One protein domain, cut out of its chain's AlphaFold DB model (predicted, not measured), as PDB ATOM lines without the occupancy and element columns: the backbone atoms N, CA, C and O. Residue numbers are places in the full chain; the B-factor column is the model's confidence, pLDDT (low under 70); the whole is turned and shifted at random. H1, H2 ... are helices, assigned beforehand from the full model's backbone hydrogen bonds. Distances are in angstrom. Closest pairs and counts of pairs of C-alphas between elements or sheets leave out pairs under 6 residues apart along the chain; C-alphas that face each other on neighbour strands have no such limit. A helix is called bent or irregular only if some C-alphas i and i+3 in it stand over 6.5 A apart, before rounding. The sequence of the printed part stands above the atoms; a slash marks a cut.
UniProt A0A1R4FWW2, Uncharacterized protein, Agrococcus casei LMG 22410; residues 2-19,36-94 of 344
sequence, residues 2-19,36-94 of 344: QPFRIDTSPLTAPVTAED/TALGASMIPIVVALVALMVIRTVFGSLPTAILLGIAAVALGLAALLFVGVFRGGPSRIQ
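Overview. This is residues 2 to 19 and 36 to 94 of the 344 residues of an uncharacterized protein of Agrococcus casei LMG 22410 (UniProt A0A1R4FWW2). A free tail, residues 2 to 7, leads into a small, loose head where the short helix H1 and the last printed residues lie near one another, and beyond it a long helical hairpin of H2 and H3 makes the other end of a rod. The stretch after H3 runs back from the hairpin to the head. The printed part has 77 residues with three named helices, in the order H1, H2, H3, and no named strand; the class is all helix. The whole is extended, with a radius of gyration of the C-alphas of 20.1 A and spans of 68 by 30 by 18 A.

Arrangement. H1, residues 9 to 12, is apart from both H2, residues 36 to 58, and H3, residues 64 to 85. H2 and H3 form a helical hairpin over a tight link of 5 residues. They touch, with the C-alphas of Pro 44 and Ala 78 closest at 5.8 A. Their lines stand at a shallow tilt of 31 degrees, opposite ways. In H3 every O i to N i+4 pair is within hydrogen-bond range, in H2 15 of 19 are, and H1 is too short for such a pair.

Along the chain. H1 begins at C-alpha 9, (-16.554, -30.617, -14.904), and is 5.7 A long. H2 begins at C-alpha 36, (-21.830, -48.608, -34.600), and is 33.8 A long; it is irregular, but only just, with C-alphas 41 and 44 6.53 A apart. H3 is 30.9 A long and ends at C-alpha 85, (-17.253, -36.927, -35.142).

Size, cuts and confidence. The two C-alphas farthest apart, those of Gln 2 and Ser 61, are 69.2 A apart. Residues 20 to 35 are not printed, and C-alphas 19 and 36 are 24.2 A apart across the cut. The mean pLDDT of the printed part is 71.9; 37 residues are under 70, among them residues 36 to 48 and 80 to 89.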
ATOM      1  N   GLN A   2     -25.367 -15.225  -3.597       74.56
ATOM      2  CA  GLN A   2     -24.429 -15.450  -4.701       74.56
ATOM      3  C   GLN A   2     -25.208 -15.915  -5.940       74.56
ATOM      4  O   GLN A   2     -26.187 -16.650  -5.770       74.56
ATOM      5  N   PRO A   3     -24.820 -15.478  -7.152       85.75
ATOM      6  CA  PRO A   3     -25.464 -15.940  -8.372       85.75
ATOM      7  C   PRO A   3     -25.314 -17.458  -8.483       85.75
ATOM      8  O   PRO A   3     -24.276 -18.020  -8.129       85.75
ATOM      9  N   PHE A   4     -26.357 -18.120  -8.966       90.81
ATOM     10  CA  PHE A   4     -26.346 -19.544  -9.254       90.81
ATOM     11  C   PHE A   4     -25.288 -19.855 -10.323       90.81
ATOM     12  O   PHE A   4     -25.222 -19.179 -11.350       90.81
ATOM     13  N   ARG A   5     -24.450 -20.865 -10.072       93.69
ATOM     14  CA  ARG A   5     -23.374 -21.300 -10.973       93.69
ATOM     15  C   ARG A   5     -23.396 -22.814 -11.138       93.69
ATOM     16  O   ARG A   5     -23.714 -23.533 -10.193       93.69
ATOM     17  N   ILE A   6     -23.049 -23.268 -12.334       92.94
ATOM     18  CA  ILE A   6     -23.066 -24.655 -12.779       92.94
ATOM     19  C   ILE A   6     -21.626 -25.152 -12.942       92.94
ATOM     20  O   ILE A   6     -20.838 -24.616 -13.716       92.94
ATOM     21  N   ASP A   7     -21.292 -26.229 -12.241       93.25
ATOM     22  CA  ASP A   7     -20.057 -26.992 -12.400       93.25
ATOM     23  C   ASP A   7     -20.228 -28.025 -13.527       93.25
ATOM     24  O   ASP A   7     -20.866 -29.068 -13.342       93.25
ATOM     25  N   THR A   8     -19.667 -27.735 -14.706       91.62
ATOM     26  CA  THR A   8     -19.711 -28.610 -15.892       91.62
ATOM     27  C   THR A   8     -18.630 -29.693 -15.890       91.62
ATOM     28  O   THR A   8     -18.701 -30.623 -16.698       91.62
ATOM     29  N   SER A   9     -17.672 -29.660 -14.951       90.81
ATOM     30  CA  SER A   9     -16.554 -30.617 -14.904       90.81
ATOM     31  C   SER A   9     -16.972 -32.099 -14.898       90.81
ATOM     32  O   SER A   9     -16.296 -32.906 -15.547       90.81
ATOM     33  N   PRO A  10     -18.105 -32.518 -14.290       91.44
ATOM     34  CA  PRO A  10     -18.507 -33.921 -14.325       91.44
ATOM     35  C   PRO A  10     -18.951 -34.418 -15.710       91.44
ATOM     36  O   PRO A  10     -18.998 -35.632 -15.919       91.44
ATOM     37  N   LEU A  11     -19.280 -33.523 -16.653       87.31
ATOM     38  CA  LEU A  11     -19.696 -33.894 -18.011       87.31
ATOM     39  C   LEU A  11     -18.523 -34.378 -18.867       87.31
ATOM     40  O   LEU A  11     -18.712 -35.228 -19.737       87.31
ATOM     41  N   THR A  12     -17.315 -33.889 -18.590       85.12
ATOM     42  CA  THR A  12     -16.089 -34.236 -19.323       85.12
ATOM     43  C   THR A  12     -15.160 -35.148 -18.526       85.12
ATOM     44  O   THR A  12     -14.316 -35.823 -19.118       85.12
ATOM     45  N   ALA A  13     -15.348 -35.248 -17.205       86.12
ATOM     46  CA  ALA A  13     -14.571 -36.134 -16.348       86.12
ATOM     47  C   ALA A  13     -14.682 -37.613 -16.781       86.12
ATOM     48  O   ALA A  13     -15.769 -38.079 -17.151       86.12
ATOM     49  N   PRO A  14     -13.584 -38.390 -16.706       85.38
ATOM     50  CA  PRO A  14     -13.602 -39.806 -17.042       85.38
ATOM     51  C   PRO A  14     -14.520 -40.598 -16.097       85.38
ATOM     52  O   PRO A  14     -14.637 -40.298 -14.908       85.38
ATOM     53  N   VAL A  15     -15.159 -41.641 -16.632       85.56
ATOM     54  CA  VAL A  15     -16.023 -42.548 -15.859       85.56
ATOM     55  C   VAL A  15     -15.192 -43.685 -15.271       85.56
ATOM     56  O   VAL A  15     -14.677 -44.524 -16.017       85.56
ATOM     57  N   THR A  16     -15.108 -43.752 -13.944       87.50
ATOM     58  CA  THR A  16     -14.323 -44.770 -13.232       87.50
ATOM     59  C   THR A  16     -15.077 -46.102 -13.105       87.50
ATOM     60  O   THR A  16     -16.277 -46.213 -13.382       87.50
ATOM     61  N   ALA A  17     -14.374 -47.165 -12.698       84.56
ATOM     62  CA  ALA A  17     -15.010 -48.447 -12.381       84.56
ATOM     63  C   ALA A  17     -15.963 -48.336 -11.176       84.56
ATOM     64  O   ALA A  17     -17.028 -48.956 -11.169       84.56
ATOM     65  N   GLU A  18     -15.605 -47.501 -10.201       86.12
ATOM     66  CA  GLU A  18     -16.425 -47.191  -9.034       86.12
ATOM     67  C   GLU A  18     -17.711 -46.459  -9.428       86.12
ATOM     68  O   GLU A  18     -18.793 -46.869  -9.010       86.12
ATOM     69  N   ASP A  19     -17.633 -45.474 -10.331       85.94
ATOM     70  CA  ASP A  19     -18.820 -44.799 -10.865       85.94
ATOM     71  C   ASP A  19     -19.778 -45.813 -11.510       85.94
ATOM     72  O   ASP A  19     -20.987 -45.810 -11.271       85.94
ATOM     73  N   THR A  36     -22.348 -49.940 -34.241       47.34
ATOM     74  CA  THR A  36     -21.830 -48.608 -34.600       47.34
ATOM     75  C   THR A  36     -20.304 -48.551 -34.590       47.34
ATOM     76  O   THR A  36     -19.729 -47.846 -35.408       47.34
ATOM     77  N   ALA A  37     -19.634 -49.305 -33.711       46.59
ATOM     78  CA  ALA A  37     -18.172 -49.310 -33.625       46.59
ATOM     79  C   ALA A  37     -17.508 -50.045 -34.807       46.59
ATOM     80  O   ALA A  37     -16.514 -49.555 -35.337       46.59
ATOM     81  N   LEU A  38     -18.083 -51.170 -35.256       47.31
ATOM     82  CA  LEU A  38     -17.558 -51.957 -36.383       47.31
ATOM     83  C   LEU A  38     -17.803 -51.290 -37.749       47.31
ATOM     84  O   LEU A  38     -16.944 -51.344 -38.625       47.31
ATOM     85  N   GLY A  39     -18.953 -50.630 -37.931       46.47
ATOM     86  CA  GLY A  39     -19.242 -49.871 -39.155       46.47
ATOM     87  C   GLY A  39     -18.416 -48.585 -39.273       46.47
ATOM     88  O   GLY A  39     -17.986 -48.221 -40.364       46.47
ATOM     89  N   ALA A  40     -18.140 -47.924 -38.145       52.25
ATOM     90  CA  ALA A  40     -17.371 -46.686 -38.097       52.25
ATOM     91  C   ALA A  40     -15.874 -46.904 -38.391       52.25
ATOM     92  O   ALA A  40     -15.283 -46.113 -39.121       52.25
ATOM     93  N   SER A  41     -15.264 -47.998 -37.917       56.78
ATOM     94  CA  SER A  41     -13.840 -48.290 -38.163       56.78
ATOM     95  C   SER A  41     -13.498 -48.574 -39.631       56.78
ATOM     96  O   SER A  41     -12.352 -48.402 -40.033       56.78
ATOM     97  N   MET A  42     -14.474 -48.988 -40.447       58.56
ATOM     98  CA  MET A  42     -14.257 -49.312 -41.863       58.56
ATOM     99  C   MET A  42     -14.167 -48.075 -42.760       58.56
ATOM    100  O   MET A  42     -13.459 -48.098 -43.762       58.56
ATOM    101  N   ILE A  43     -14.844 -46.982 -42.403       61.59
ATOM    102  CA  ILE A  43     -14.918 -45.761 -43.219       61.59
ATOM    103  C   ILE A  43     -13.536 -45.117 -43.451       61.59
ATOM    104  O   ILE A  43     -13.199 -44.898 -44.615       61.59
ATOM    105  N   PRO A  44     -12.691 -44.854 -42.431       60.75
ATOM    106  CA  PRO A  44     -11.372 -44.258 -42.661       60.75
ATOM    107  C   PRO A  44     -10.437 -45.187 -43.450       60.75
ATOM    108  O   PRO A  44      -9.641 -44.710 -44.254       60.75
ATOM    109  N   ILE A  45     -10.576 -46.507 -43.282       67.19
ATOM    110  CA  ILE A  45      -9.809 -47.505 -44.040       67.19
ATOM    111  C   ILE A  45     -10.213 -47.469 -45.518       67.19
ATOM    112  O   ILE A  45      -9.352 -47.402 -46.390       67.19
ATOM    113  N   VAL A  46     -11.516 -47.452 -45.815       65.81
ATOM    114  CA  VAL A  46     -12.032 -47.378 -47.191       65.81
ATOM    115  C   VAL A  46     -11.645 -46.054 -47.853       65.81
ATOM    116  O   VAL A  46     -11.171 -46.065 -48.984       65.81
ATOM    117  N   VAL A  47     -11.766 -44.923 -47.150       65.62
ATOM    118  CA  VAL A  47     -11.352 -43.606 -47.668       65.62
ATOM    119  C   VAL A  47      -9.850 -43.575 -47.967       65.62
ATOM    120  O   VAL A  47      -9.455 -43.095 -49.028       65.62
ATOM    121  N   ALA A  48      -9.010 -44.138 -47.094       67.50
ATOM    122  CA  ALA A  48      -7.567 -44.216 -47.319       67.50
ATOM    123  C   ALA A  48      -7.200 -45.128 -48.502       67.50
ATOM    124  O   ALA A  48      -6.339 -44.771 -49.306       67.50
ATOM    125  N   LEU A  49      -7.875 -46.273 -48.649       70.50
ATOM    126  CA  LEU A  49      -7.678 -47.185 -49.780       70.50
ATOM    127  C   LEU A  49      -8.095 -46.544 -51.113       70.50
ATOM    128  O   LEU A  49      -7.371 -46.666 -52.100       70.50
ATOM    129  N   VAL A  50      -9.217 -45.816 -51.137       69.94
ATOM    130  CA  VAL A  50      -9.690 -45.087 -52.327       69.94
ATOM    131  C   VAL A  50      -8.749 -43.933 -52.673       69.94
ATOM    132  O   VAL A  50      -8.385 -43.778 -53.836       69.94
ATOM    133  N   ALA A  51      -8.289 -43.160 -51.684       65.25
ATOM    134  CA  ALA A  51      -7.317 -42.092 -51.903       65.25
ATOM    135  C   ALA A  51      -6.000 -42.637 -52.481       65.25
ATOM    136  O   ALA A  51      -5.489 -42.101 -53.463       65.25
ATOM    137  N   LEU A  52      -5.483 -43.746 -51.939       68.81
ATOM    138  CA  LEU A  52      -4.272 -44.396 -52.444       68.81
ATOM    139  C   LEU A  52      -4.451 -44.902 -53.886       68.81
ATOM    140  O   LEU A  52      -3.545 -44.749 -54.707       68.81
ATOM    141  N   MET A  53      -5.620 -45.471 -54.203       71.81
ATOM    142  CA  MET A  53      -5.970 -45.909 -55.555       71.81
ATOM    143  C   MET A  53      -5.976 -44.727 -56.533       71.81
ATOM    144  O   MET A  53      -5.274 -44.783 -57.538       71.81
ATOM    145  N   VAL A  54      -6.682 -43.636 -56.213       69.31
ATOM    146  CA  VAL A  54      -6.766 -42.432 -57.063       69.31
ATOM    147  C   VAL A  54      -5.390 -41.802 -57.279       69.31
ATOM    148  O   VAL A  54      -5.030 -41.500 -58.416       69.31
ATOM    149  N   ILE A  55      -4.582 -41.654 -56.224       66.75
ATOM    150  CA  ILE A  55      -3.245 -41.054 -56.343       66.75
ATOM    151  C   ILE A  55      -2.343 -41.920 -57.233       66.75
ATOM    152  O   ILE A  55      -1.622 -41.385 -58.072       66.75
ATOM    153  N   ARG A  56      -2.406 -43.253 -57.116       69.00
ATOM    154  CA  ARG A  56      -1.622 -44.164 -57.963       69.00
ATOM    155  C   ARG A  56      -2.051 -44.120 -59.432       69.00
ATOM    156  O   ARG A  56      -1.196 -44.243 -60.304       69.00
ATOM    157  N   THR A  57      -3.344 -43.946 -59.707       71.31
ATOM    158  CA  THR A  57      -3.871 -43.841 -61.078       71.31
ATOM    159  C   THR A  57      -3.533 -42.497 -61.731       71.31
ATOM    160  O   THR A  57      -3.274 -42.463 -62.928       71.31
ATOM    161  N   VAL A  58      -3.507 -41.401 -60.964       68.25
ATOM    162  CA  VAL A  58      -3.287 -40.038 -61.489       68.25
ATOM    163  C   VAL A  58      -1.804 -39.634 -61.495       68.25
ATOM    164  O   VAL A  58      -1.364 -38.943 -62.409       68.25
ATOM    165  N   PHE A  59      -1.012 -40.084 -60.516       63.34
ATOM    166  CA  PHE A  59       0.371 -39.637 -60.280       63.34
ATOM    167  C   PHE A  59       1.382 -40.795 -60.272       63.34
ATOM    168  O   PHE A  59       2.290 -40.837 -59.440       63.34
ATOM    169  N   GLY A  60       1.234 -41.758 -61.187       64.19
ATOM    170  CA  GLY A  60       1.996 -43.018 -61.217       64.19
ATOM    171  C   GLY A  60       3.533 -42.915 -61.289       64.19
ATOM    172  O   GLY A  60       4.198 -43.945 -61.215       64.19
ATOM    173  N   SER A  61       4.103 -41.712 -61.415       69.50
ATOM    174  CA  SER A  61       5.547 -41.434 -61.423       69.50
ATOM    175  C   SER A  61       6.130 -41.023 -60.061       69.50
ATOM    176  O   SER A  61       7.344 -40.846 -59.954       69.50
ATOM    177  N   LEU A  62       5.310 -40.855 -59.016       71.69
ATOM    178  CA  LEU A  62       5.807 -40.480 -57.691       71.69
ATOM    179  C   LEU A  62       6.518 -41.657 -56.993       71.69
ATOM    180  O   LEU A  62       5.993 -42.774 -56.990       71.69
ATOM    181  N   PRO A  63       7.664 -41.417 -56.323       80.69
ATOM    182  CA  PRO A  63       8.288 -42.404 -55.452       80.69
ATOM    183  C   PRO A  63       7.303 -42.936 -54.404       80.69
ATOM    184  O   PRO A  63       6.586 -42.169 -53.754       80.69
ATOM    185  N   THR A  64       7.318 -44.249 -54.178       74.75
ATOM    186  CA  THR A  64       6.450 -44.942 -53.209       74.75
ATOM    187  C   THR A  64       6.506 -44.338 -51.804       74.75
ATOM    188  O   THR A  64       5.486 -44.302 -51.119       74.75
ATOM    189  N   ALA A  65       7.653 -43.797 -51.387       73.12
ATOM    190  CA  ALA A  65       7.802 -43.124 -50.096       73.12
ATOM    191  C   ALA A  65       6.914 -41.868 -49.953       73.12
ATOM    192  O   ALA A  65       6.344 -41.642 -48.887       73.12
ATOM    193  N   ILE A  66       6.736 -41.086 -51.025       74.25
ATOM    194  CA  ILE A  66       5.887 -39.881 -51.016       74.25
ATOM    195  C   ILE A  66       4.410 -40.278 -50.909       74.25
ATOM    196  O   ILE A  66       3.659 -39.687 -50.134       74.25
ATOM    197  N   LEU A  67       4.006 -41.334 -51.623       68.19
ATOM    198  CA  LEU A  67       2.646 -41.881 -51.564       68.19
ATOM    199  C   LEU A  67       2.284 -42.383 -50.158       68.19
ATOM    200  O   LEU A  67       1.184 -42.115 -49.675       68.19
ATOM    201  N   LEU A  68       3.217 -43.062 -49.483       75.19
ATOM    202  CA  LEU A  68       3.032 -43.514 -48.101       75.19
ATOM    203  C   LEU A  68       2.921 -42.339 -47.120       75.19
ATOM    204  O   LEU A  68       2.090 -42.387 -46.215       75.19
ATOM    205  N   GLY A  69       3.698 -41.271 -47.324       76.56
ATOM    206  CA  GLY A  69       3.601 -40.045 -46.528       76.56
ATOM    207  C   GLY A  69       2.233 -39.364 -46.652       76.56
ATOM    208  O   GLY A  69       1.608 -39.046 -45.641       76.56
ATOM    209  N   ILE A  70       1.720 -39.212 -47.878       70.12
ATOM    210  CA  ILE A  70       0.389 -38.632 -48.131       70.12
ATOM    211  C   ILE A  70      -0.712 -39.508 -47.517       70.12
ATOM    212  O   ILE A  70      -1.620 -38.990 -46.867       70.12
ATOM    213  N   ALA A  71      -0.617 -40.832 -47.667       69.88
ATOM    214  CA  ALA A  71      -1.570 -41.765 -47.074       69.88
ATOM    215  C   ALA A  71      -1.568 -41.699 -45.537       69.88
ATOM    216  O   ALA A  71      -2.636 -41.715 -44.927       69.88
ATOM    217  N   ALA A  72      -0.398 -41.568 -44.905       76.94
ATOM    218  CA  ALA A  72      -0.280 -41.420 -43.456       76.94
ATOM    219  C   ALA A  72      -0.908 -40.110 -42.952       76.94
ATOM    220  O   ALA A  72      -1.633 -40.124 -41.957       76.94
ATOM    221  N   VAL A  73      -0.701 -38.992 -43.657       76.00
ATOM    222  CA  VAL A  73      -1.333 -37.702 -43.325       76.00
ATOM    223  C   VAL A  73      -2.849 -37.764 -43.514       76.00
ATOM    224  O   VAL A  73      -3.592 -37.321 -42.639       76.00
ATOM    225  N   ALA A  74      -3.326 -38.361 -44.610       68.62
ATOM    226  CA  ALA A  74      -4.753 -38.546 -44.860       68.62
ATOM    227  C   ALA A  74      -5.411 -39.442 -43.800       68.62
ATOM    228  O   ALA A  74      -6.496 -39.119 -43.323       68.62
ATOM    229  N   LEU A  75      -4.742 -40.520 -43.373       75.19
ATOM    230  CA  LEU A  75      -5.186 -41.366 -42.263       75.19
ATOM    231  C   LEU A  75      -5.186 -40.613 -40.930       75.19
ATOM    232  O   LEU A  75      -6.130 -40.765 -40.162       75.19
ATOM    233  N   GLY A  76      -4.175 -39.784 -40.663       77.56
ATOM    234  CA  GLY A  76      -4.115 -38.939 -39.470       77.56
ATOM    235  C   GLY A  76      -5.250 -37.913 -39.424       77.56
ATOM    236  O   GLY A  76      -5.923 -37.787 -38.404       77.56
ATOM    237  N   LEU A  77      -5.527 -37.235 -40.542       70.38
ATOM    238  CA  LEU A  77      -6.653 -36.306 -40.680       70.38
ATOM    239  C   LEU A  77      -7.997 -37.025 -40.583       70.38
ATOM    240  O   LEU A  77      -8.880 -36.570 -39.862       70.38
ATOM    241  N   ALA A  78      -8.146 -38.172 -41.248       65.38
ATOM    242  CA  ALA A  78      -9.341 -38.996 -41.141       65.38
ATOM    243  C   ALA A  78      -9.547 -39.477 -39.702       65.38
ATOM    244  O   ALA A  78     -10.669 -39.424 -39.221       65.38
ATOM    245  N   ALA A  79      -8.490 -39.873 -38.987       71.12
ATOM    246  CA  ALA A  79      -8.549 -40.259 -37.581       71.12
ATOM    247  C   ALA A  79      -8.898 -39.076 -36.666       71.12
ATOM    248  O   ALA A  79      -9.697 -39.239 -35.752       71.12
ATOM    249  N   LEU A  80      -8.362 -37.879 -36.919       67.19
ATOM    250  CA  LEU A  80      -8.713 -36.665 -36.175       67.19
ATOM    251  C   LEU A  80     -10.178 -36.270 -36.394       67.19
ATOM    252  O   LEU A  80     -10.900 -36.047 -35.421       67.19
ATOM    253  N   LEU A  81     -10.637 -36.252 -37.648       62.00
ATOM    254  CA  LEU A  81     -12.040 -36.020 -38.000       62.00
ATOM    255  C   LEU A  81     -12.937 -37.114 -37.417       62.00
ATOM    256  O   LEU A  81     -13.998 -36.821 -36.882       62.00
ATOM    257  N   PHE A  82     -12.489 -38.367 -37.439       60.25
ATOM    258  CA  PHE A  82     -13.191 -39.501 -36.856       60.25
ATOM    259  C   PHE A  82     -13.324 -39.368 -35.336       60.25
ATOM    260  O   PHE A  82     -14.417 -39.513 -34.803       60.25
ATOM    261  N   VAL A  83     -12.250 -39.025 -34.624       63.16
ATOM    262  CA  VAL A  83     -12.291 -38.770 -33.177       63.16
ATOM    263  C   VAL A  83     -13.179 -37.562 -32.858       63.16
ATOM    264  O   VAL A  83     -13.895 -37.594 -31.861       63.16
ATOM    265  N   GLY A  84     -13.181 -36.524 -33.698       56.81
ATOM    266  CA  GLY A  84     -14.085 -35.378 -33.564       56.81
ATOM    267  C   GLY A  84     -15.559 -35.753 -33.747       56.81
ATOM    268  O   GLY A  84     -16.389 -35.393 -32.923       56.81
ATOM    269  N   VAL A  85     -15.877 -36.538 -34.778       50.75
ATOM    270  CA  VAL A  85     -17.253 -36.927 -35.142       50.75
ATOM    271  C   VAL A  85     -17.818 -38.024 -34.229       50.75
ATOM    272  O   VAL A  85     -19.018 -38.055 -33.972       50.75
ATOM    273  N   PHE A  86     -16.974 -38.923 -33.714       49.19
ATOM    274  CA  PHE A  86     -17.390 -40.060 -32.880       49.19
ATOM    275  C   PHE A  86     -17.200 -39.848 -31.376       49.19
ATOM    276  O   PHE A  86     -17.431 -40.779 -30.592       49.19
ATOM    277  N   ARG A  87     -16.845 -38.636 -30.930       57.72
ATOM    278  CA  ARG A  87     -17.016 -38.250 -29.524       57.72
ATOM    279  C   ARG A  87     -18.511 -38.218 -29.205       57.72
ATOM    280  O   ARG A  87     -19.202 -37.228 -29.391       57.72
ATOM    281  N   GLY A  88     -19.030 -39.364 -28.775       58.75
ATOM    282  CA  GLY A  88     -20.404 -39.477 -28.313       58.75
ATOM    283  C   GLY A  88     -20.647 -38.580 -27.102       58.75
ATOM    284  O   GLY A  88     -19.741 -38.341 -26.305       58.75
ATOM    285  N   GLY A  89     -21.893 -38.130 -26.948       64.25
ATOM    286  CA  GLY A  89     -22.309 -37.326 -25.801       64.25
ATOM    287  C   GLY A  89     -22.001 -37.976 -24.439       64.25
ATOM    288  O   GLY A  89     -21.738 -39.184 -24.364       64.25
ATOM    289  N   PRO A  90     -22.096 -37.211 -23.336       71.62
ATOM    290  CA  PRO A  90     -21.692 -37.623 -22.024       71.62
ATOM    291  C   PRO A  90     -22.557 -38.808 -21.682       71.62
ATOM    292  O   PRO A  90     -23.778 -38.844 -21.905       71.62
ATOM    293  N   SER A  91     -21.875 -39.823 -21.184       84.25
ATOM    294  CA  SER A  91     -22.518 -41.025 -20.714       84.25
ATOM    295  C   SER A  91     -23.591 -40.662 -19.690       84.25
ATOM    296  O   SER A  91     -23.510 -39.658 -18.980       84.25
ATOM    297  N   ARG A  92     -24.597 -41.525 -19.562       85.50
ATOM    298  CA  ARG A  92     -25.626 -41.381 -18.527       85.50
ATOM    299  C   ARG A  92     -25.023 -41.179 -17.130       85.50
ATOM    300  O   ARG A  92     -25.573 -40.429 -16.338       85.50
ATOM    301  N   ILE A  93     -23.886 -41.818 -16.851       89.00
ATOM    302  CA  ILE A  93     -23.161 -41.689 -15.583       89.00
ATOM    303  C   ILE A  93     -22.606 -40.271 -15.403       89.00
ATOM    304  O   ILE A  93     -22.813 -39.684 -14.350       89.00
ATOM    305  N   GLN A  94     -21.966 -39.693 -16.422       89.94
ATOM    306  CA  GLN A  94     -21.491 -38.302 -16.373       89.94
ATOM    307  C   GLN A  94     -22.644 -37.323 -16.133       89.94
ATOM    308  O   GLN A  94     -22.525 -36.432 -15.301       89.94
TER     309      GLN A  94